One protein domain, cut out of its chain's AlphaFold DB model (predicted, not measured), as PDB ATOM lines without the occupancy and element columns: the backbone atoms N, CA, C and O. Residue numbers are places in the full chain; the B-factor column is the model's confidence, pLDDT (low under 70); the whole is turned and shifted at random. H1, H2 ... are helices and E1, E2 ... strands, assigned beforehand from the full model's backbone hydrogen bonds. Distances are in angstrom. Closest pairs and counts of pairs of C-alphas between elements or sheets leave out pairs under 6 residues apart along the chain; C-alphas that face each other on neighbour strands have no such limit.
ATOM      1  N   TYR A  10     -22.909 -28.870  -7.536       95.38
ATOM      2  CA  TYR A  10     -22.828 -27.438  -7.774       95.38
ATOM      3  C   TYR A  10     -23.995 -26.987  -8.643       95.38
ATOM      4  O   TYR A  10     -24.264 -27.595  -9.678       95.38
ATOM      5  N   ILE A  11     -24.620 -25.877  -8.254       95.69
ATOM      6  CA  ILE A  11     -25.562 -25.121  -9.083       95.69
ATOM      7  C   ILE A  11     -25.174 -23.642  -8.995       95.69
ATOM      8  O   ILE A  11     -25.067 -23.060  -7.905       95.69
ATOM      9  N   LYS A  12     -24.924 -23.015 -10.144       95.50
ATOM     10  CA  LYS A  12     -24.667 -21.572 -10.204       95.50
ATOM     11  C   LYS A  12     -25.989 -20.841 -10.317       95.50
ATOM     12  O   LYS A  12     -26.853 -21.263 -11.066       95.50
ATOM     13  N   LEU A  13     -26.096 -19.700  -9.639       94.94
ATOM     14  CA  LEU A  13     -27.294 -18.857  -9.692       94.94
ATOM     15  C   LEU A  13     -27.664 -18.477 -11.135       94.94
ATOM     16  O   LEU A  13     -28.816 -18.579 -11.515       94.94
ATOM     17  N   ARG A  14     -26.664 -18.137 -11.959       94.94
ATOM     18  CA  ARG A  14     -26.860 -17.805 -13.379       94.94
ATOM     19  C   ARG A  14     -27.366 -18.961 -14.250       94.94
ATOM     20  O   ARG A  14     -27.758 -18.715 -15.377       94.94
ATOM     21  N   ASP A  15     -27.264 -20.194 -13.753       95.81
ATOM     22  CA  ASP A  15     -27.725 -21.406 -14.433       95.81
ATOM     23  C   ASP A  15     -29.052 -21.897 -13.802       95.81
ATOM     24  O   ASP A  15     -29.391 -23.077 -13.902       95.81
ATOM     25  N   VAL A  16     -29.769 -21.012 -13.094       96.81
ATOM     26  CA  VAL A  16     -31.135 -21.223 -12.600       96.81
ATOM     27  C   VAL A  16     -32.068 -20.336 -13.410       96.81
ATOM     28  O   VAL A  16     -31.964 -19.111 -13.357       96.81
ATOM     29  N   HIS A  17     -32.981 -20.966 -14.138       96.25
ATOM     30  CA  HIS A  17     -33.950 -20.308 -15.000       96.25
ATOM     31  C   HIS A  17     -35.369 -20.586 -14.530       96.25
ATOM     32  O   HIS A  17     -35.634 -21.634 -13.938       96.25
ATOM     33  N   TYR A  18     -36.288 -19.669 -14.811       96.12
ATOM     34  CA  TYR A  18     -37.685 -19.831 -14.451       96.12
ATOM     35  C   TYR A  18     -38.640 -19.223 -15.480       96.12
ATOM     36  O   TYR A  18     -38.313 -18.278 -16.198       96.12
ATOM     37  N   ILE A  19     -39.848 -19.781 -15.527       95.94
ATOM     38  CA  ILE A  19     -40.975 -19.303 -16.334       95.94
ATOM     39  C   ILE A  19     -42.275 -19.446 -15.538       95.94
ATOM     40  O   ILE A  19     -42.396 -20.332 -14.689       95.94
ATOM     41  N   LEU A  20     -43.253 -18.592 -15.836       95.19
ATOM     42  CA  LEU A  20     -44.621 -18.771 -15.357       95.19
ATOM     43  C   LEU A  20     -45.384 -19.719 -16.273       95.19
ATOM     44  O   LEU A  20     -45.235 -19.677 -17.491       95.19
ATOM     45  N   GLU A  21     -46.244 -20.522 -15.666       95.00
ATOM     46  CA  GLU A  21     -47.118 -21.468 -16.335       95.00
ATOM     47  C   GLU A  21     -48.551 -21.297 -15.821       95.00
ATOM     48  O   GLU A  21     -48.769 -20.882 -14.677       95.00
ATOM     49  N   THR A  22     -49.528 -21.582 -16.684       94.62
ATOM     50  CA  THR A  22     -50.962 -21.437 -16.379       94.62
ATOM     51  C   THR A  22     -51.301 -20.018 -15.907       94.62
ATOM     52  O   THR A  22     -51.680 -19.764 -14.762       94.62
ATOM     53  N   THR A  23     -51.128 -19.042 -16.800       94.62
ATOM     54  CA  THR A  23     -51.482 -17.637 -16.521       94.62
ATOM     55  C   THR A  23     -52.813 -17.283 -17.168       94.62
ATOM     56  O   THR A  23     -53.125 -17.752 -18.261       94.62
ATOM     57  N   ASN A  24     -53.635 -16.478 -16.497       94.06
ATOM     58  CA  ASN A  24     -54.989 -16.190 -16.967       94.06
ATOM     59  C   ASN A  24     -54.978 -15.434 -18.314       94.06
ATOM     60  O   ASN A  24     -54.150 -14.549 -18.529       94.06
ATOM     61  N   LYS A  25     -55.908 -15.763 -19.220       94.56
ATOM     62  CA  LYS A  25     -56.181 -15.004 -20.460       94.56
ATOM     63  C   LYS A  25     -57.244 -13.931 -20.262       94.56
ATOM     64  O   LYS A  25     -57.378 -13.029 -21.090       94.56
ATOM     65  N   LYS A  26     -58.048 -14.061 -19.208       91.00
ATOM     66  CA  LYS A  26     -59.212 -13.223 -18.942       91.00
ATOM     67  C   LYS A  26     -59.018 -12.516 -17.608       91.00
ATOM     68  O   LYS A  26     -58.407 -13.043 -16.692       91.00
ATOM     69  N   PHE A  27     -59.558 -11.314 -17.492       91.06
ATOM     70  CA  PHE A  27     -59.618 -10.604 -16.221       91.06
ATOM     71  C   PHE A  27     -60.816  -9.666 -16.224       91.06
ATOM     72  O   PHE A  27     -61.264  -9.205 -17.278       91.06
ATOM     73  N   PHE A  28     -61.323  -9.350 -15.039       90.00
ATOM     74  CA  PHE A  28     -62.238  -8.227 -14.893       90.00
ATOM     75  C   PHE A  28     -61.438  -6.922 -14.804       90.00
ATOM     76  O   PHE A  28     -60.512  -6.849 -13.987       90.00
ATOM     77  N   PRO A  29     -61.797  -5.867 -15.564       86.69
ATOM     78  CA  PRO A  29     -61.119  -4.571 -15.477       86.69
ATOM     79  C   PRO A  29     -61.092  -4.002 -14.054       86.69
ATOM     80  O   PRO A  29     -60.098  -3.419 -13.633       86.69
ATOM     81  N   PHE A  30     -62.151  -4.261 -13.284       86.94
ATOM     82  CA  PHE A  30     -62.262  -3.908 -11.873       86.94
ATOM     83  C   PHE A  30     -62.343  -5.168 -11.016       86.94
ATOM     84  O   PHE A  30     -62.942  -6.162 -11.426       86.94
ATOM     85  N   GLN A  31     -61.752  -5.102  -9.824       86.12
ATOM     86  CA  GLN A  31     -61.808  -6.171  -8.832       86.12
ATOM     87  C   GLN A  31     -63.268  -6.472  -8.467       86.12
ATOM     88  O   GLN A  31     -64.052  -5.557  -8.197       86.12
ATOM     89  N   LYS A  32     -63.639  -7.753  -8.490       88.62
ATOM     90  CA  LYS A  32     -64.954  -8.226  -8.050       88.62
ATOM     91  C   LYS A  32     -64.969  -8.450  -6.539       88.62
ATOM     92  O   LYS A  32     -63.920  -8.520  -5.897       88.62
ATOM     93  N   ALA A  33     -66.168  -8.569  -5.969       85.50
ATOM     94  CA  ALA A  33     -66.314  -9.040  -4.597       85.50
ATOM     95  C   ALA A  33     -65.597 -10.394  -4.440       85.50
ATOM     96  O   ALA A  33     -65.549 -11.173  -5.387       85.50
ATOM     97  N   ASN A  34     -64.997 -10.638  -3.273       82.75
ATOM     98  CA  ASN A  34     -64.240 -11.862  -2.969       82.75
ATOM     99  C   ASN A  34     -63.048 -12.161  -3.901       82.75
ATOM    100  O   ASN A  34     -62.513 -13.264  -3.854       82.75
ATOM    101  N   ASN A  35     -62.600 -11.182  -4.697       83.31
ATOM    102  CA  ASN A  35     -61.547 -11.328  -5.708       83.31
ATOM    103  C   ASN A  35     -61.873 -12.321  -6.826       83.31
ATOM    104  O   ASN A  35     -60.951 -12.787  -7.475       83.31
ATOM    105  N   GLU A  36     -63.150 -12.613  -7.075       88.25
ATOM    106  CA  GLU A  36     -63.543 -13.548  -8.132       88.25
ATOM    107  C   GLU A  36     -62.993 -13.114  -9.497       88.25
ATOM    108  O   GLU A  36     -63.309 -12.024  -9.995       88.25
ATOM    109  N   ASP A  37     -62.204 -13.978 -10.129       89.62
ATOM    110  CA  ASP A  37     -61.811 -13.830 -11.527       89.62
ATOM    111  C   ASP A  37     -62.701 -14.676 -12.469       89.62
ATOM    112  O   ASP A  37     -63.542 -15.457 -12.018       89.62
ATOM    113  N   PRO A  38     -62.584 -14.513 -13.801       90.25
ATOM    114  CA  PRO A  38     -63.431 -15.224 -14.760       90.25
ATOM    115  C   PRO A  38     -63.382 -16.761 -14.704       90.25
ATOM    116  O   PRO A  38     -64.323 -17.388 -15.186       90.25
ATOM    117  N   ASN A  39     -62.322 -17.358 -14.149       91.94
ATOM    118  CA  ASN A  39     -62.121 -18.807 -14.042       91.94
ATOM    119  C   ASN A  39     -62.149 -19.303 -12.583       91.94
ATOM    120  O   ASN A  39     -61.622 -20.374 -12.289       91.94
ATOM    121  N   PHE A  40     -62.766 -18.531 -11.684       91.69
ATOM    122  CA  PHE A  40     -62.712 -18.733 -10.236       91.69
ATOM    123  C   PHE A  40     -63.088 -20.152  -9.776       91.69
ATOM    124  O   PHE A  40     -62.348 -20.754  -9.009       91.69
ATOM    125  N   LEU A  41     -64.203 -20.722 -10.252       92.12
ATOM    126  CA  LEU A  41     -64.621 -22.078  -9.866       92.12
ATOM    127  C   LEU A  41     -63.787 -23.141 -10.595       92.12
ATOM    128  O   LEU A  41     -63.914 -23.316 -11.813       92.12
ATOM    129  N   MET A  42     -62.967 -23.882  -9.846       91.69
ATOM    130  CA  MET A  42     -62.020 -24.849 -10.403       91.69
ATOM    131  C   MET A  42     -62.710 -25.989 -11.159       91.69
ATOM    132  O   MET A  42     -62.378 -26.227 -12.324       91.69
ATOM    133  N   SER A  43     -63.693 -26.665 -10.551       90.94
ATOM    134  CA  SER A  43     -64.398 -27.787 -11.193       90.94
ATOM    135  C   SER A  43     -65.048 -27.396 -12.525       90.94
ATOM    136  O   SER A  43     -64.942 -28.114 -13.522       90.94
ATOM    137  N   THR A  44     -65.662 -26.211 -12.566       92.00
ATOM    138  CA  THR A  44     -66.356 -25.680 -13.743       92.00
ATOM    139  C   THR A  44     -65.364 -25.364 -14.855       92.00
ATOM    140  O   THR A  44     -65.581 -25.736 -16.008       92.00
ATOM    141  N   THR A  45     -64.248 -24.720 -14.509       92.56
ATOM    142  CA  THR A  45     -63.185 -24.383 -15.460       92.56
ATOM    143  C   THR A  45     -62.553 -25.633 -16.068       92.56
ATOM    144  O   THR A  45     -62.319 -25.676 -17.275       92.56
ATOM    145  N   LEU A  46     -62.319 -26.671 -15.259       92.19
ATOM    146  CA  LEU A  46     -61.791 -27.952 -15.731       92.19
ATOM    147  C   LEU A  46     -62.782 -28.667 -16.660       92.19
ATOM    148  O   LEU A  46     -62.394 -29.116 -17.737       92.19
ATOM    149  N   GLN A  47     -64.064 -28.737 -16.283       90.81
ATOM    150  CA  GLN A  47     -65.098 -29.420 -17.069       90.81
ATOM    151  C   GLN A  47     -65.370 -28.735 -18.419       90.81
ATOM    152  O   GLN A  47     -65.656 -29.410 -19.407       90.81
ATOM    153  N   ALA A  48     -65.282 -27.404 -18.472       88.88
ATOM    154  CA  ALA A  48     -65.558 -26.617 -19.673       88.88
ATOM    155  C   ALA A  48     -64.402 -26.586 -20.697       88.88
ATOM    156  O   ALA A  48     -64.569 -26.008 -21.771       88.88
ATOM    157  N   GLY A  49     -63.249 -27.191 -20.383       88.19
ATOM    158  CA  GLY A  49     -62.016 -27.070 -21.166       88.19
ATOM    159  C   GLY A  49     -61.228 -25.820 -20.768       88.19
ATOM    160  O   GLY A  49     -61.571 -24.691 -21.129       88.19
ATOM    161  N   TYR A  50     -60.156 -26.018 -20.004       91.69
ATOM    162  CA  TYR A  50     -59.375 -24.946 -19.380       91.69
ATOM    163  C   TYR A  50     -58.396 -24.270 -20.354       91.69
ATOM    164  O   TYR A  50     -58.006 -23.121 -20.156       91.69
ATOM    165  N   GLU A  51     -58.015 -24.927 -21.448       92.44
ATOM    166  CA  GLU A  51     -56.954 -24.492 -22.365       92.44
ATOM    167  C   GLU A  51     -57.271 -23.144 -23.040       92.44
ATOM    168  O   GLU A  51     -56.383 -22.333 -23.331       92.44
ATOM    169  N   ALA A  52     -58.557 -22.855 -23.257       91.69
ATOM    170  CA  ALA A  52     -59.016 -21.576 -23.793       91.69
ATOM    171  C   ALA A  52     -58.882 -20.417 -22.786       91.69
ATOM    172  O   ALA A  52     -58.887 -19.253 -23.193       91.69
ATOM    173  N   ASN A  53     -58.741 -20.723 -21.496       93.81
ATOM    174  CA  ASN A  53     -58.757 -19.762 -20.395       93.81
ATOM    175  C   ASN A  53     -57.360 -19.380 -19.891       93.81
ATOM    176  O   ASN A  53     -57.207 -18.292 -19.339       93.81
ATOM    177  N   PHE A  54     -56.344 -20.210 -20.144       95.56
ATOM    178  CA  PHE A  54     -54.978 -19.971 -19.672       95.56
ATOM    179  C   PHE A  54     -53.963 -19.934 -20.812       95.56
ATOM    180  O   PHE A  54     -54.076 -20.666 -21.799       95.56
ATOM    181  N   PHE A  55     -52.975 -19.050 -20.706       93.38
ATOM    182  CA  PHE A  55     -51.746 -19.146 -21.476       93.38
ATOM    183  C   PHE A  55     -50.851 -20.196 -20.841       93.38
ATOM    184  O   PHE A  55     -50.662 -20.202 -19.620       93.38
ATOM    185  N   THR A  56     -50.270 -21.026 -21.698       91.06
ATOM    186  CA  THR A  56     -49.144 -21.866 -21.333       91.06
ATOM    187  C   THR A  56     -47.848 -21.274 -21.862       91.06
ATOM    188  O   THR A  56     -47.839 -20.547 -22.863       91.06
ATOM    189  N   ALA A  57     -46.744 -21.551 -21.185       86.38
ATOM    190  CA  ALA A  57     -45.440 -21.090 -21.608       86.38
ATOM    191  C   ALA A  57     -45.070 -21.704 -22.965       86.38
ATOM    192  O   ALA A  57     -44.996 -22.920 -23.129       86.38
ATOM    193  N   ALA A  58     -44.798 -20.848 -23.950       78.75
ATOM    194  CA  ALA A  58     -44.355 -21.274 -25.278       78.75
ATOM    195  C   ALA A  58     -42.851 -21.603 -25.334       78.75
ATOM    196  O   ALA A  58     -42.348 -22.070 -26.355       78.75
ATOM    197  N   THR A  59     -42.112 -21.296 -24.268       82.56
ATOM    198  CA  THR A  59     -40.652 -21.372 -24.217       82.56
ATOM    199  C   THR A  59     -40.209 -22.464 -23.253       82.56
ATOM    200  O   THR A  59     -40.805 -22.660 -22.199       82.56
ATOM    201  N   ASP A  60     -39.135 -23.157 -23.620       91.25
ATOM    202  CA  ASP A  60     -38.420 -24.065 -22.727       91.25
ATOM    203  C   ASP A  60     -37.927 -23.299 -21.488       91.25
ATOM    204  O   ASP A  60     -37.307 -22.242 -21.618       91.25
ATOM    205  N   VAL A  61     -38.179 -23.834 -20.292       94.19
ATOM    206  CA  VAL A  61     -37.768 -23.223 -19.021       94.19
ATOM    207  C   VAL A  61     -36.264 -22.947 -18.959       94.19
ATOM    208  O   VAL A  61     -35.865 -21.951 -18.369       94.19
ATOM    209  N   THR A  62     -35.423 -23.739 -19.634       94.94
ATOM    210  CA  THR A  62     -33.965 -23.506 -19.710       94.94
ATOM    211  C   THR A  62     -33.585 -22.225 -20.465       94.94
ATOM    212  O   THR A  62     -32.441 -21.780 -20.401       94.94
ATOM    213  N   LYS A  63     -34.541 -21.618 -21.178       94.25
ATOM    214  CA  LYS A  63     -34.417 -20.340 -21.896       94.25
ATOM    215  C   LYS A  63     -35.254 -19.228 -21.252       94.25
ATOM    216  O   LYS A  63     -35.404 -18.169 -21.855       94.25
ATOM    217  N   GLY A  64     -35.824 -19.487 -20.075       93.25
ATOM    218  CA  GLY A  64     -36.566 -18.510 -19.287       93.25
ATOM    219  C   GLY A  64     -35.670 -17.468 -18.619       93.25
ATOM    220  O   GLY A  64     -34.449 -17.444 -18.814       93.25
ATOM    221  N   GLU A  65     -36.297 -16.638 -17.790       94.56
ATOM    222  CA  GLU A  65     -35.618 -15.600 -17.016       94.56
ATOM    223  C   GLU A  65     -34.635 -16.208 -16.016       94.56
ATOM    224  O   GLU A  65     -34.860 -17.294 -15.484       94.56
ATOM    225  N   ILE A  66     -33.538 -15.501 -15.751       94.69
ATOM    226  CA  ILE A  66     -32.490 -15.964 -14.836       94.69
ATOM    227  C   ILE A  66     -32.843 -15.545 -13.408       94.69
ATOM    228  O   ILE A  66     -33.142 -14.380 -13.148       94.69
ATOM    229  N   ALA A  67     -32.757 -16.478 -12.460       95.00
ATOM    230  CA  ALA A  67     -32.964 -16.177 -11.048       95.00
ATOM    231  C   ALA A  67     -31.895 -15.211 -10.511       95.00
ATOM    232  O   ALA A  67     -30.706 -15.311 -10.826       95.00
ATOM    233  N   ILE A  68     -32.316 -14.306  -9.632       93.62
ATOM    234  CA  ILE A  68     -31.439 -13.318  -8.997       93.62
ATOM    235  C   ILE A  68     -31.242 -13.618  -7.514       93.62
ATOM    236  O   ILE A  68     -31.969 -14.402  -6.904       93.62
ATOM    237  N   GLN A  69     -30.220 -13.001  -6.925       92.81
ATOM    238  CA  GLN A  69     -29.933 -13.178  -5.511       92.81
ATOM    239  C   GLN A  69     -31.038 -12.535  -4.668       92.81
ATOM    240  O   GLN A  69     -31.403 -11.373  -4.866       92.81
ATOM    241  N   HIS A  70     -31.549 -13.300  -3.708       90.75
ATOM    242  CA  HIS A  70     -32.500 -12.791  -2.735       90.75
ATOM    243  C   HIS A  70     -31.823 -11.784  -1.791       90.75
ATOM    244  O   HIS A  70     -30.780 -12.069  -1.202       90.75
ATOM    245  N   ASP A  71     -32.466 -10.640  -1.616       89.00
ATOM    246  CA  ASP A  71     -32.072  -9.515  -0.791       89.00
ATOM    247  C   ASP A  71     -33.322  -9.003  -0.071       89.00
ATOM    248  O   ASP A  71     -34.223  -8.404  -0.660       89.00
ATOM    249  N   VAL A  72     -33.369  -9.268   1.233       85.81
ATOM    250  CA  VAL A  72     -34.492  -8.885   2.094       85.81
ATOM    251  C   VAL A  72     -34.683  -7.369   2.140       85.81
ATOM    252  O   VAL A  72     -35.803  -6.902   2.335       85.81
ATOM    253  N   GLN A  73     -33.621  -6.589   1.904       85.31
ATOM    254  CA  GLN A  73     -33.703  -5.133   1.921       85.31
ATOM    255  C   GLN A  73     -34.524  -4.584   0.757       85.31
ATOM    256  O   GLN A  73     -34.990  -3.461   0.865       85.31
ATOM    257  N   ARG A  74     -34.747  -5.354  -0.318       85.31
ATOM    258  CA  ARG A  74     -35.520  -4.938  -1.506       85.31
ATOM    259  C   ARG A  74     -37.026  -5.230  -1.408       85.31
ATOM    260  O   ARG A  74     -37.760  -4.965  -2.359       85.31
ATOM    261  N   ILE A  75     -37.493  -5.802  -0.293       80.50
ATOM    262  CA  ILE A  75     -38.886  -6.254  -0.103       80.50
ATOM    263  C   ILE A  75     -39.764  -5.157   0.515       80.50
ATOM    264  O   ILE A  75     -40.865  -4.900   0.033       80.50
ATOM    265  N   GLU A  76     -39.292  -4.493   1.571       66.31
ATOM    266  CA  GLU A  76     -40.101  -3.560   2.366       66.31
ATOM    267  C   GLU A  76     -39.622  -2.116   2.197       66.31
ATOM    268  O   GLU A  76     -38.569  -1.744   2.705       66.31
ATOM    269  N   GLY A  77     -40.399  -1.277   1.502       62.22
ATOM    270  CA  GLY A  77     -40.227   0.187   1.536       62.22
ATOM    271  C   GLY A  77     -38.863   0.712   1.069       62.22
ATOM    272  O   GLY A  77     -38.512   1.850   1.369       62.22
ATOM    273  N   SER A  78     -38.092  -0.112   0.365       60.69
ATOM    274  CA  SER A  78     -36.736   0.215  -0.058       60.69
ATOM    275  C   SER A  78     -36.732   1.242  -1.186       60.69
ATOM    276  O   SER A  78     -37.617   1.220  -2.042       60.69
ATOM    277  N   GLU A  79     -35.692   2.072  -1.254       68.44
ATOM    278  CA  GLU A  79     -35.434   2.940  -2.414       68.44
ATOM    279  C   GLU A  79     -35.108   2.142  -3.694       68.44
ATOM    280  O   GLU A  79     -35.087   2.709  -4.783       68.44
ATOM    281  N   ASN A  80     -34.874   0.827  -3.580       80.06
ATOM    282  CA  ASN A  80     -34.487  -0.054  -4.681       80.06
ATOM    283  C   ASN A  80     -35.264  -1.391  -4.667       80.06
ATOM    284  O   ASN A  80     -34.669  -2.456  -4.453       80.06
ATOM    285  N   PRO A  81     -36.597  -1.359  -4.860       81.00
ATOM    286  CA  PRO A  81     -37.407  -2.570  -4.829       81.00
ATOM    287  C   PRO A  81     -37.023  -3.533  -5.959       81.00
ATOM    288  O   PRO A  81     -36.320  -3.179  -6.911       81.00
ATOM    289  N   TYR A  82     -37.495  -4.776  -5.873       82.12
ATOM    290  CA  TYR A  82     -37.449  -5.678  -7.022       82.12
ATOM    291  C   TYR A  82     -38.239  -5.100  -8.201       82.12
ATOM    292  O   TYR A  82     -39.416  -4.768  -8.075       82.12
ATOM    293  N   THR A  83     -37.572  -4.981  -9.347       82.81
ATOM    294  CA  THR A  83     -38.180  -4.594 -10.633       82.81
ATOM    295  C   THR A  83     -38.054  -5.704 -11.671       82.81
ATOM    296  O   THR A  83     -38.685  -5.657 -12.721       82.81
ATOM    297  N   GLU A  84     -37.211  -6.689 -11.382       87.56
ATOM    298  CA  GLU A  84     -37.042  -7.930 -12.114       87.56
ATOM    299  C   GLU A  84     -38.200  -8.881 -11.793       87.56
ATOM    300  O   GLU A  84     -38.738  -8.882 -10.683       87.56
ATOM    301  N   GLY A  85     -38.570  -9.723 -12.752       88.94
ATOM    302  CA  GLY A  85     -39.644 -10.687 -12.570       88.94
ATOM    303  C   GLY A  85     -40.484 -10.862 -13.821       88.94
ATOM    304  O   GLY A  85     -40.152 -10.380 -14.901       88.94
ATOM    305  N   LEU A  86     -41.590 -11.575 -13.650       92.56
ATOM    306  CA  LEU A  86     -42.567 -11.829 -14.697       92.56
ATOM    307  C   LEU A  86     -43.913 -11.249 -14.267       92.56
ATOM    308  O   LEU A  86     -44.301 -11.355 -13.103       92.56
ATOM    309  N   TYR A  87     -44.630 -10.658 -15.216       91.19
ATOM    310  CA  TYR A  87     -45.980 -10.150 -14.999       91.19
ATOM    311  C   TYR A  87     -47.007 -11.179 -15.466       91.19
ATOM    312  O   TYR A  87     -46.844 -11.805 -16.511       91.19
ATOM    313  N   CYS A  88     -48.094 -11.316 -14.715       92.88
ATOM    314  CA  CYS A  88     -49.260 -12.090 -15.119       92.88
ATOM    315  C   CYS A  88     -50.541 -11.439 -14.588       92.88
ATOM    316  O   CYS A  88     -50.501 -10.528 -13.756       92.88
ATOM    317  N   LEU A  89     -51.679 -11.872 -15.128       93.88
ATOM    318  CA  LEU A  89     -52.988 -11.445 -14.649       93.88
ATOM    319  C   LEU A  89     -53.327 -12.125 -13.317       93.88
ATOM    320  O   LEU A  89     -52.797 -13.184 -12.988       93.88
ATOM    321  N   GLU A  90     -54.255 -11.511 -12.586       93.81
ATOM    322  CA  GLU A  90     -54.927 -12.134 -11.446       93.81
ATOM    323  C   GLU A  90     -55.496 -13.510 -11.825       93.81
ATOM    324  O   GLU A  90     -56.077 -13.693 -12.900       93.81
ATOM    325  N   ASN A  91     -55.304 -14.471 -10.930       95.19
ATOM    326  CA  ASN A  91     -55.770 -15.838 -11.073       95.19
ATOM    327  C   ASN A  91     -56.092 -16.381  -9.683       95.19
ATOM    328  O   ASN A  91     -55.224 -16.888  -8.971       95.19
ATOM    329  N   THR A  92     -57.333 -16.185  -9.277       94.31
ATOM    330  CA  THR A  92     -57.896 -16.675  -8.026       94.31
ATOM    331  C   THR A  92     -58.613 -17.992  -8.268       94.31
ATOM    332  O   THR A  92     -59.103 -18.271  -9.353       94.31
ATOM    333  N   ILE A  93     -58.681 -18.840  -7.256       90.88
ATOM    334  CA  ILE A  93     -59.320 -20.143  -7.410       90.88
ATOM    335  C   ILE A  93     -60.191 -20.414  -6.197       90.88
ATOM    336  O   ILE A  93     -59.782 -20.173  -5.061       90.88
ATOM    337  N   ASP A  94     -61.382 -20.928  -6.443       91.69
ATOM    338  CA  ASP A  94     -62.205 -21.591  -5.454       91.69
ATOM    339  C   ASP A  94     -62.028 -23.092  -5.631       91.69
ATOM    340  O   ASP A  94     -62.230 -23.644  -6.716       91.69
ATOM    341  N   VAL A  95     -61.580 -23.733  -4.558       89.19
ATOM    342  CA  VAL A  95     -61.247 -25.154  -4.559       89.19
ATOM    343  C   VAL A  95     -62.454 -25.900  -4.011       89.19
ATOM    344  O   VAL A  95     -62.618 -26.036  -2.800       89.19
ATOM    345  N   ASP A  96     -63.303 -26.363  -4.924       85.81
ATOM    346  CA  ASP A  96     -64.565 -27.054  -4.656       85.81
ATOM    347  C   ASP A  96     -64.444 -28.592  -4.720       85.81
ATOM    348  O   ASP A  96     -65.432 -29.309  -4.882       85.81
ATOM    349  N   GLY A  97     -63.222 -29.106  -4.539       79.31
ATOM    350  CA  GLY A  97     -62.886 -30.532  -4.487       79.31
ATOM    351  C   GLY A  97     -61.683 -30.828  -3.582       79.31
ATOM    352  O   GLY A  97     -61.049 -29.918  -3.048       79.31
ATOM    353  N   GLU A  98     -61.353 -32.108  -3.396       78.12
ATOM    354  CA  GLU A  98     -60.192 -32.540  -2.604       78.12
ATOM    355  C   GLU A  98     -58.990 -32.859  -3.505       78.12
ATOM    356  O   GLU A  98     -59.038 -33.784  -4.310       78.12
ATOM    357  N   TYR A  99     -57.884 -32.126  -3.332       77.38
ATOM    358  CA  TYR A  99     -56.672 -32.249  -4.164       77.38
ATOM    359  C   TYR A  99     -55.406 -32.513  -3.336       77.38
ATOM    360  O   TYR A  99     -54.328 -31.995  -3.623       77.38
ATOM    361  N   SER A 100     -55.516 -33.292  -2.256       67.62
ATOM    362  CA  SER A 100     -54.492 -33.300  -1.204       67.62
ATOM    363  C   SER A 100     -53.153 -33.950  -1.577       67.62
ATOM    364  O   SER A 100     -52.217 -33.813  -0.800       67.62
ATOM    365  N   ASN A 101     -53.019 -34.641  -2.715       69.81
ATOM    366  CA  ASN A 101     -51.764 -35.304  -3.119       69.81
ATOM    367  C   ASN A 101     -51.571 -35.435  -4.644       69.81
ATOM    368  O   ASN A 101     -50.605 -36.057  -5.082       69.81
ATOM    369  N   ASP A 102     -52.482 -34.886  -5.450       82.88
ATOM    370  CA  ASP A 102     -52.394 -34.880  -6.910       82.88
ATOM    371  C   ASP A 102     -52.598 -33.448  -7.402       82.88
ATOM    372  O   ASP A 102     -53.674 -32.867  -7.256       82.88
ATOM    373  N   PHE A 103     -51.531 -32.875  -7.955       87.75
ATOM    374  CA  PHE A 103     -51.536 -31.513  -8.475       87.75
ATOM    375  C   PHE A 103     -51.772 -31.448  -9.987       87.75
ATOM    376  O   PHE A 103     -51.725 -30.355 -10.543       87.75
ATOM    377  N   SER A 104     -52.076 -32.567 -10.651       89.25
ATOM    378  CA  SER A 104     -52.309 -32.596 -12.099       89.25
ATOM    379  C   SER A 104     -53.484 -31.714 -12.529       89.25
ATOM    380  O   SER A 104     -53.397 -31.044 -13.555       89.25
ATOM    381  N   ASP A 105     -54.559 -31.665 -11.741       91.75
ATOM    382  CA  ASP A 105     -55.683 -30.749 -11.952       91.75
ATOM    383  C   ASP A 105     -55.388 -29.324 -11.456       91.75
ATOM    384  O   ASP A 105     -55.553 -28.385 -12.238       91.75
ATOM    385  N   PRO A 106     -54.886 -29.120 -10.222       92.12
ATOM    386  CA  PRO A 106     -54.396 -27.824  -9.754       92.12
ATOM    387  C   PRO A 106     -53.489 -27.077 -10.743       92.12
ATOM    388  O   PRO A 106     -53.708 -25.895 -11.006       92.12
ATOM    389  N   GLN A 107     -52.515 -27.753 -11.357       92.94
ATOM    390  CA  GLN A 107     -51.578 -27.157 -12.319       92.94
ATOM    391  C   GLN A 107     -52.243 -26.683 -13.619       92.94
ATOM    392  O   GLN A 107     -51.670 -25.858 -14.330       92.94
ATOM    393  N   LYS A 108     -53.448 -27.162 -13.945       93.12
ATOM    394  CA  LYS A 108     -54.198 -26.726 -15.136       93.12
ATOM    395  C   LYS A 108     -54.889 -25.380 -14.946       93.12
ATOM    396  O   LYS A 108     -55.201 -24.729 -15.939       93.12
ATOM    397  N   VAL A 109     -55.144 -24.972 -13.699       93.06
ATOM    398  CA  VAL A 109     -55.927 -23.761 -13.394       93.06
ATOM    399  C   VAL A 109     -55.205 -22.754 -12.505       93.06
ATOM    400  O   VAL A 109     -55.455 -21.562 -12.626       93.06
ATOM    401  N   ALA A 110     -54.287 -23.189 -11.642       94.25
ATOM    402  CA  ALA A 110     -53.548 -22.311 -10.746       94.25
ATOM    403  C   ALA A 110     -52.202 -21.914 -11.358       94.25
ATOM    404  O   ALA A 110     -51.502 -22.738 -11.948       94.25
ATOM    405  N   THR A 111     -51.817 -20.649 -11.185       95.62
ATOM    406  CA  THR A 111     -50.542 -20.147 -11.704       95.62
ATOM    407  C   THR A 111     -49.377 -20.711 -10.902       95.62
ATOM    408  O   THR A 111     -49.303 -20.574  -9.677       95.62
ATOM    409  N   TYR A 112     -48.434 -21.325 -11.609       94.44
ATOM    410  CA  TYR A 112     -47.253 -21.927 -11.011       94.44
ATOM    411  C   TYR A 112     -45.985 -21.547 -11.768       94.44
ATOM    412  O   TYR A 112     -46.013 -21.031 -12.884       94.44
ATOM    413  N   LEU A 113     -44.858 -21.759 -11.108       93.88
ATOM    414  CA  LEU A 113     -43.530 -21.514 -11.621       93.88
ATOM    415  C   LEU A 113     -42.899 -22.845 -12.013       93.88
ATOM    416  O   LEU A 113     -42.851 -23.766 -11.196       93.88
ATOM    417  N   LYS A 114     -42.360 -22.916 -13.229       94.56
ATOM    418  CA  LYS A 114     -41.389 -23.946 -13.606       94.56
ATOM    419  C   LYS A 114     -39.995 -23.374 -13.427       94.56
ATOM    420  O   LYS A 114     -39.724 -22.256 -13.864       94.56
ATOM    421  N   VAL A 115     -39.116 -24.148 -12.812       94.88
ATOM    422  CA  VAL A 115     -37.724 -23.787 -12.548       94.88
ATOM    423  C   VAL A 115     -36.822 -24.867 -13.127       94.88
ATOM    424  O   VAL A 115     -37.041 -26.052 -12.891       94.88
ATOM    425  N   ALA A 116     -35.789 -24.462 -13.854       95.06
ATOM    426  CA  ALA A 116     -34.717 -25.339 -14.296       95.06
ATOM    427  C   ALA A 116     -33.402 -24.916 -13.651       95.06
ATOM    428  O   ALA A 116     -33.067 -23.734 -13.644       95.06
ATOM    429  N   ALA A 117     -32.638 -25.872 -13.135       95.12
ATOM    430  CA  ALA A 117     -31.325 -25.608 -12.564       95.12
ATOM    431  C   ALA A 117     -30.283 -26.578 -13.119       95.12
ATOM    432  O   ALA A 117     -30.487 -27.795 -13.109       95.12
ATOM    433  N   LYS A 118     -29.152 -26.042 -13.590       94.69
ATOM    434  CA  LYS A 118     -28.055 -26.857 -14.118       94.69
ATOM    435  C   LYS A 118     -27.169 -27.356 -12.986       94.69
ATOM    436  O   LYS A 118     -26.528 -26.567 -12.289       94.69
ATOM    437  N   PHE A 119     -27.108 -28.670 -12.822       95.25
ATOM    438  CA  PHE A 119     -26.385 -29.332 -11.746       95.25
ATOM    439  C   PHE A 119     -25.146 -30.061 -12.247       95.25
ATOM    440  O   PHE A 119     -25.170 -30.778 -13.243       95.25
ATOM    441  N   TRP A 190     -29.447 -30.729 -16.532       93.81
ATOM    442  CA  TRP A 190     -30.641 -29.978 -16.134       93.81
ATOM    443  C   TRP A 190     -31.537 -30.778 -15.184       93.81
ATOM    444  O   TRP A 190     -31.793 -31.968 -15.380       93.81
ATOM    445  N   GLN A 191     -32.032 -30.101 -14.150       92.06
ATOM    446  CA  GLN A 191     -33.076 -30.584 -13.249       92.06
ATOM    447  C   GLN A 191     -34.255 -29.614 -13.274       92.06
ATOM    448  O   GLN A 191     -34.047 -28.405 -13.384       92.06
ATOM    449  N   TYR A 192     -35.467 -30.153 -13.154       91.69
ATOM    450  CA  TYR A 192     -36.717 -29.414 -13.304       91.69
ATOM    451  C   TYR A 192     -37.540 -29.487 -12.023       91.69
ATOM    452  O   TYR A 192     -37.650 -30.546 -11.404       91.69
ATOM    453  N   TYR A 193     -38.102 -28.349 -11.639       92.19
ATOM    454  CA  TYR A 193     -38.814 -28.150 -10.387       92.19
ATOM    455  C   TYR A 193     -40.050 -27.295 -10.634       92.19
ATOM    456  O   TYR A 193     -40.057 -26.450 -11.529       92.19
ATOM    457  N   GLU A 194     -41.079 -27.489  -9.819       91.06
ATOM    458  CA  GLU A 194     -42.348 -26.778  -9.954       91.06
ATOM    459  C   GLU A 194     -42.857 -26.346  -8.580       91.06
ATOM    460  O   GLU A 194     -42.687 -27.060  -7.589       91.06
ATOM    461  N   THR A 195     -43.459 -25.162  -8.508       90.94
ATOM    462  CA  THR A 195     -44.102 -24.649  -7.292       90.94
ATOM    463  C   THR A 195     -45.196 -23.652  -7.651       90.94
ATOM    464  O   THR A 195     -45.034 -22.885  -8.597       90.94
ATOM    465  N   PHE A 196     -46.312 -23.635  -6.922       92.94
ATOM    466  CA  PHE A 196     -47.316 -22.578  -7.086       92.94
ATOM    467  C   PHE A 196     -46.731 -21.216  -6.703       92.94
ATOM    468  O   PHE A 196     -45.918 -21.130  -5.786       92.94
ATOM    469  N   VAL A 197     -47.139 -20.149  -7.398       94.19
ATOM    470  CA  VAL A 197     -46.599 -18.803  -7.135       94.19
ATOM    471  C   VAL A 197     -46.898 -18.381  -5.699       94.19
ATOM    472  O   VAL A 197     -45.985 -18.047  -4.946       94.19
ATOM    473  N   ASN A 198     -48.168 -18.468  -5.305       90.56
ATOM    474  CA  ASN A 198     -48.582 -18.404  -3.914       90.56
ATOM    475  C   ASN A 198     -48.656 -19.855  -3.414       90.56
ATOM    476  O   ASN A 198     -49.500 -20.616  -3.870       90.56
ATOM    477  N   SER A 199     -47.698 -20.293  -2.592       82.38
ATOM    478  CA  SER A 199     -47.508 -21.712  -2.247       82.38
ATOM    479  C   SER A 199     -47.956 -21.994  -0.806       82.38
ATOM    480  O   SER A 199     -47.131 -21.938   0.111       82.38
ATOM    481  N   PRO A 200     -49.256 -22.251  -0.555       80.44
ATOM    482  CA  PRO A 200     -49.729 -22.619   0.776       80.44
ATOM    483  C   PRO A 200     -49.219 -24.009   1.183       80.44
ATOM    484  O   PRO A 200     -48.856 -24.833   0.345       80.44
ATOM    485  N   THR A 201     -49.245 -24.313   2.486       80.00
ATOM    486  CA  THR A 201     -48.828 -25.627   3.024       80.00
ATOM    487  C   THR A 201     -49.643 -26.794   2.457       80.00
ATOM    488  O   THR A 201     -49.167 -27.926   2.396       80.00
ATOM    489  N   SER A 202     -50.878 -26.535   2.038       82.50
ATOM    490  CA  SER A 202     -51.722 -27.476   1.307       82.50
ATOM    491  C   SER A 202     -52.471 -26.712   0.228       82.50
ATOM    492  O   SER A 202     -52.908 -25.584   0.471       82.50
ATOM    493  N   PHE A 203     -52.601 -27.310  -0.958       86.88
ATOM    494  CA  PHE A 203     -53.281 -26.651  -2.067       86.88
ATOM    495  C   PHE A 203     -54.718 -26.301  -1.677       86.88
ATOM    496  O   PHE A 203     -55.474 -27.133  -1.182       86.88
ATOM    497  N   SER A 204     -55.052 -25.032  -1.858       89.38
ATOM    498  CA  SER A 204     -56.321 -24.432  -1.472       89.38
ATOM    499  C   SER A 204     -56.509 -23.140  -2.266       89.38
ATOM    500  O   SER A 204     -55.637 -22.751  -3.047       89.38
ATOM    501  N   LYS A 205     -57.608 -22.423  -2.014       89.38
ATOM    502  CA  LYS A 205     -57.848 -21.088  -2.585       89.38
ATOM    503  C   LYS A 205     -56.712 -20.085  -2.357       89.38
ATOM    504  O   LYS A 205     -56.555 -19.144  -3.127       89.38
ATOM    505  N   GLU A 206     -55.896 -20.294  -1.321       89.50
ATOM    506  CA  GLU A 206     -54.727 -19.458  -1.029       89.50
ATOM    507  C   GLU A 206     -53.624 -19.586  -2.083       89.50
ATOM    508  O   GLU A 206     -52.756 -18.723  -2.138       89.50
ATOM    509  N   ALA A 207     -53.659 -20.600  -2.954       91.25
ATOM    510  CA  ALA A 207     -52.740 -20.681  -4.086       91.25
ATOM    511  C   ALA A 207     -53.047 -19.656  -5.195       91.25
ATOM    512  O   ALA A 207     -52.226 -19.442  -6.090       91.25
ATOM    513  N   GLY A 208     -54.210 -19.000  -5.125       93.00
ATOM    514  CA  GLY A 208     -54.572 -17.913  -6.019       93.00
ATOM    515  C   GLY A 208     -53.662 -16.689  -5.871       93.00
ATOM    516  O   GLY A 208     -53.163 -16.370  -4.785       93.00
ATOM    517  N   ILE A 209     -53.484 -15.975  -6.979       94.25
ATOM    518  CA  ILE A 209     -52.762 -14.707  -7.062       94.25
ATOM    519  C   ILE A 209     -53.728 -13.562  -7.365       94.25
ATOM    520  O   ILE A 209     -54.593 -13.669  -8.231       94.25
ATOM    521  N   VAL A 210     -53.571 -12.448  -6.655       92.50
ATOM    522  CA  VAL A 210     -54.421 -11.258  -6.757       92.50
ATOM    523  C   VAL A 210     -53.674 -10.108  -7.418       92.50
ATOM    524  O   VAL A 210     -52.456  -9.965  -7.275       92.50
ATOM    525  N   ARG A 211     -54.405  -9.255  -8.143       89.75
ATOM    526  CA  ARG A 211     -53.823  -8.099  -8.841       89.75
ATOM    527  C   ARG A 211     -53.088  -7.157  -7.885       89.75
ATOM    528  O   ARG A 211     -53.408  -7.078  -6.702       89.75
ATOM    529  N   ASN A 212     -52.162  -6.366  -8.429       87.25
ATOM    530  CA  ASN A 212     -51.457  -5.303  -7.703       87.25
ATOM    531  C   ASN A 212     -50.647  -5.801  -6.483       87.25
ATOM    532  O   ASN A 212     -50.553  -5.111  -5.466       87.25
ATOM    533  N   ASN A 213     -50.061  -6.996  -6.587       88.06
ATOM    534  CA  ASN A 213     -49.164  -7.573  -5.589       88.06
ATOM    535  C   ASN A 213     -47.910  -8.136  -6.268       88.06
ATOM    536  O   ASN A 213     -47.984  -8.683  -7.368       88.06
ATOM    537  N   TYR A 214     -46.772  -8.020  -5.590       88.06
ATOM    538  CA  TYR A 214     -45.556  -8.758  -5.907       88.06
ATOM    539  C   TYR A 214     -45.561 -10.080  -5.146       88.06
ATOM    540  O   TYR A 214     -45.815 -10.096  -3.941       88.06
ATOM    541  N   TYR A 215     -45.232 -11.169  -5.835       91.88
ATOM    542  CA  TYR A 215     -45.017 -12.485  -5.239       91.88
ATOM    543  C   TYR A 215     -43.531 -12.817  -5.325       91.88
ATOM    544  O   TYR A 215     -43.021 -13.182  -6.383       91.88
ATOM    545  N   ILE A 216     -42.822 -12.643  -4.214       91.50
ATOM    546  CA  ILE A 216     -41.379 -12.861  -4.134       91.50
ATOM    547  C   ILE A 216     -41.144 -14.298  -3.687       91.50
ATOM    548  O   ILE A 216     -41.386 -14.643  -2.532       91.50
ATOM    549  N   ILE A 217     -40.681 -15.132  -4.614       92.56
ATOM    550  CA  ILE A 217     -40.439 -16.560  -4.397       92.56
ATOM    551  C   ILE A 217     -38.962 -16.756  -4.043       92.56
ATOM    552  O   ILE A 217     -38.085 -16.655  -4.899       92.56
ATOM    553  N   ASN A 218     -38.675 -17.046  -2.776       92.12
ATOM    554  CA  ASN A 218     -37.323 -17.331  -2.304       92.12
ATOM    555  C   ASN A 218     -37.090 -18.846  -2.209       92.12
ATOM    556  O   ASN A 218     -37.631 -19.504  -1.317       92.12
ATOM    557  N   VAL A 219     -36.261 -19.391  -3.105       91.94
ATOM    558  CA  VAL A 219     -35.800 -20.785  -3.034       91.94
ATOM    559  C   VAL A 219     -34.651 -20.884  -2.029       91.94
ATOM    560  O   VAL A 219     -33.530 -20.454  -2.299       91.94
ATOM    561  N   ARG A 220     -34.921 -21.471  -0.860       89.38
ATOM    562  CA  ARG A 220     -33.951 -21.596   0.241       89.38
ATOM    563  C   ARG A 220     -32.895 -22.655  -0.024       89.38
ATOM    564  O   ARG A 220     -31.736 -22.462   0.344       89.38
ATOM    565  N   ALA A 221     -33.304 -23.758  -0.642       88.38
ATOM    566  CA  ALA A 221     -32.428 -24.846  -1.033       88.38
ATOM    567  C   ALA A 221     -33.042 -25.654  -2.181       88.38
ATOM    568  O   ALA A 221     -34.256 -25.864  -2.239       88.38
ATOM    569  N   PHE A 222     -32.176 -26.151  -3.059       89.62
ATOM    570  CA  PHE A 222     -32.536 -27.167  -4.038       89.62
ATOM    571  C   PHE A 222     -32.264 -28.543  -3.443       89.62
ATOM    572  O   PHE A 222     -31.174 -28.796  -2.916       89.62
ATOM    573  N   THR A 223     -33.228 -29.452  -3.550       83.00
ATOM    574  CA  THR A 223     -32.886 -30.869  -3.485       83.00
ATOM    575  C   THR A 223     -32.398 -31.286  -4.867       83.00
ATOM    576  O   THR A 223     -32.748 -30.724  -5.909       83.00
ATOM    577  N   THR A 224     -31.510 -32.262  -4.883       70.94
ATOM    578  CA  THR A 224     -30.897 -32.738  -6.120       70.94
ATOM    579  C   THR A 224     -30.859 -34.243  -6.057       70.94
ATOM    580  O   THR A 224     -30.563 -34.770  -4.984       70.94
ATOM    581  N   LEU A 225     -31.073 -34.890  -7.203       74.38
ATOM    582  CA  LEU A 225     -30.964 -36.337  -7.398       74.38
ATOM    583  C   LEU A 225     -31.907 -37.178  -6.515       74.38
ATOM    584  O   LEU A 225     -31.792 -37.198  -5.296       74.38
ATOM    585  N   GLN A 226     -32.782 -37.969  -7.145       70.06
ATOM    586  CA  GLN A 226     -33.567 -39.040  -6.496       70.06
ATOM    587  C   GLN A 226     -34.265 -38.658  -5.167       70.06
ATOM    588  O   GLN A 226     -34.395 -39.500  -4.279       70.06
ATOM    589  N   SER A 227     -34.680 -37.398  -5.006       68.62
ATOM    590  CA  SER A 227     -35.390 -36.914  -3.820       68.62
ATOM    591  C   SER A 227     -36.861 -36.682  -4.144       68.62
ATOM    592  O   SER A 227     -37.169 -36.107  -5.185       68.62
ATOM    593  N   ASP A 228     -37.747 -37.103  -3.237       60.28
ATOM    594  CA  ASP A 228     -39.200 -36.920  -3.371       60.28
ATOM    595  C   ASP A 228     -39.633 -35.465  -3.113       60.28
ATOM    596  O   ASP A 228     -40.662 -35.015  -3.607       60.28
ATOM    597  N   LYS A 229     -38.840 -34.706  -2.344       60.22
ATOM    598  CA  LYS A 229     -38.991 -33.251  -2.195       60.22
ATOM    599  C   LYS A 229     -38.119 -32.588  -3.244       60.22
ATOM    600  O   LYS A 229     -36.993 -33.033  -3.410       60.22
ATOM    601  N   THR A 230     -38.601 -31.549  -3.922       74.50
ATOM    602  CA  THR A 230     -37.964 -30.976  -5.125       74.50
ATOM    603  C   THR A 230     -37.268 -29.631  -4.838       74.50
ATOM    604  O   THR A 230     -36.094 -29.454  -5.147       74.50
ATOM    605  N   ILE A 231     -37.933 -28.688  -4.171       79.00
ATOM    606  CA  ILE A 231     -37.340 -27.414  -3.723       79.00
ATOM    607  C   ILE A 231     -37.971 -26.941  -2.415       79.00
ATOM    608  O   ILE A 231     -39.136 -27.221  -2.143       79.00
ATOM    609  N   GLU A 232     -37.209 -26.193  -1.614       79.81
ATOM    610  CA  GLU A 232     -37.727 -25.495  -0.434       79.81
ATOM    611  C   GLU A 232     -37.981 -24.027  -0.770       79.81
ATOM    612  O   GLU A 232     -37.044 -23.268  -1.027       79.81
ATOM    613  N   VAL A 233     -39.250 -23.628  -0.768       79.50
ATOM    614  CA  VAL A 233     -39.702 -22.313  -1.228       79.50
ATOM    615  C   VAL A 233     -40.366 -21.549  -0.092       79.50
ATOM    616  O   VAL A 233     -41.071 -22.122   0.732       79.50
ATOM    617  N   ASN A 234     -40.144 -20.240  -0.064       82.56
ATOM    618  CA  ASN A 234     -40.891 -19.304   0.761       82.56
ATOM    619  C   ASN A 234     -41.392 -18.152  -0.115       82.56
ATOM    620  O   ASN A 234     -40.572 -17.382  -0.621       82.56
ATOM    621  N   THR A 235     -42.709 -18.022  -0.277       82.25
ATOM    622  CA  THR A 235     -43.318 -16.907  -1.015       82.25
ATOM    623  C   THR A 235     -43.685 -15.781  -0.056       82.25
ATOM    624  O   THR A 235     -44.352 -16.001   0.950       82.25
ATOM    625  N   THR A 236     -43.278 -14.557  -0.380       83.44
ATOM    626  CA  THR A 236     -43.721 -13.336   0.308       83.44
ATOM    627  C   THR A 236     -44.573 -12.500  -0.638       83.44
ATOM    628  O   THR A 236     -44.118 -12.142  -1.723       83.44
ATOM    629  N   MET A 237     -45.807 -12.195  -0.230       83.06
ATOM    630  CA  MET A 237     -46.701 -11.305  -0.970       83.06
ATOM    631  C   MET A 237     -46.549  -9.874  -0.451       83.06
ATOM    632  O   MET A 237     -46.758  -9.622   0.736       83.06
ATOM    633  N   VAL A 238     -46.214  -8.937  -1.337       82.19
ATOM    634  CA  VAL A 238     -46.060  -7.515  -1.006       82.19
ATOM    635  C   VAL A 238     -47.044  -6.695  -1.841       82.19
ATOM    636  O   VAL A 238     -46.999  -6.780  -3.071       82.19
ATOM    637  N   PRO A 239     -47.911  -5.871  -1.227       79.25
ATOM    638  CA  PRO A 239     -48.773  -4.970  -1.978       79.25
ATOM    639  C   PRO A 239     -47.953  -4.024  -2.854       79.25
ATOM    640  O   PRO A 239     -46.957  -3.449  -2.414       79.25
ATOM    641  N   TRP A 240     -48.397  -3.789  -4.084       73.19
ATOM    642  CA  TRP A 240     -47.793  -2.765  -4.926       73.19
ATOM    643  C   TRP A 240     -48.304  -1.387  -4.466       73.19
ATOM    644  O   TRP A 240     -49.382  -0.928  -4.850       73.19
TER     645      TRP A 240
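AT A GLANCE: This is residues 10 to 119 and 190 to 240 of the 256 residues of an uncharacterized protein of Bacteroides ovatus (UniProt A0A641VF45). What is the picture? There is little regular structure: a strongly twisted antiparallel sheet, E1 - E2 - E3, is partly face to face with the hairpin E4 and E5, and helices H1 and H2 lie beyond one end. What is printed? The 161 residues run E1 H1 H2 E2 E3 E4 E5, mostly strand with 56 in named elements, compact, with radius of gyration of the C-alphas 16.0 A and spans 44 by 42 by 29 A.

HOW THE PARTS SIT: How is the sheet paired? E2, residues 112 to 119, is antiparallel to E1, residues 10 to 21 (N 17 to O 116, 2.8 A), and to E3, residues 190 to 196 (N 113 to O 195, 2.8 A). What of the hairpin? E4, residues 213 to 222, is antiparallel to E5, residues 231 to 239 (N 216 to O 236, 2.9 A). The closest C-alphas of E3 and E5, Tyr 193 and Ile 231, are 6.9 A apart. And the helices? H2, residues 106 to 109, is on the sheet and touches H1, residues 42 to 47, closest at the C-alphas of Val 109 and Met 42, 6.9 A. Every O i to N i+4 pair in H1 is within hydrogen-bond range; H2 is too short for one.

IN THESE COORDINATES: Where are the anchors? E1 begins at C-alpha 10 (-22.828, -27.438, -7.774); E5 ends at C-alpha 239 (-48.773, -4.970, -1.978). How long are the strands? E1 is 26.4 A, bending by 68 degrees at residue 14; E4 is 25.7 A and E5 25.2 A.

THE WHOLE: Is there a cut? Residues 120 to 189 are not printed, and C-alphas 119 and 190 are 6.1 A apart. Which links are long? E1 to H1, H1 to H2 and E3 to E4 are long. Where is confidence low? Residues 76 to 79, 100 to 101 and 227 to 229 have pLDDT under 70.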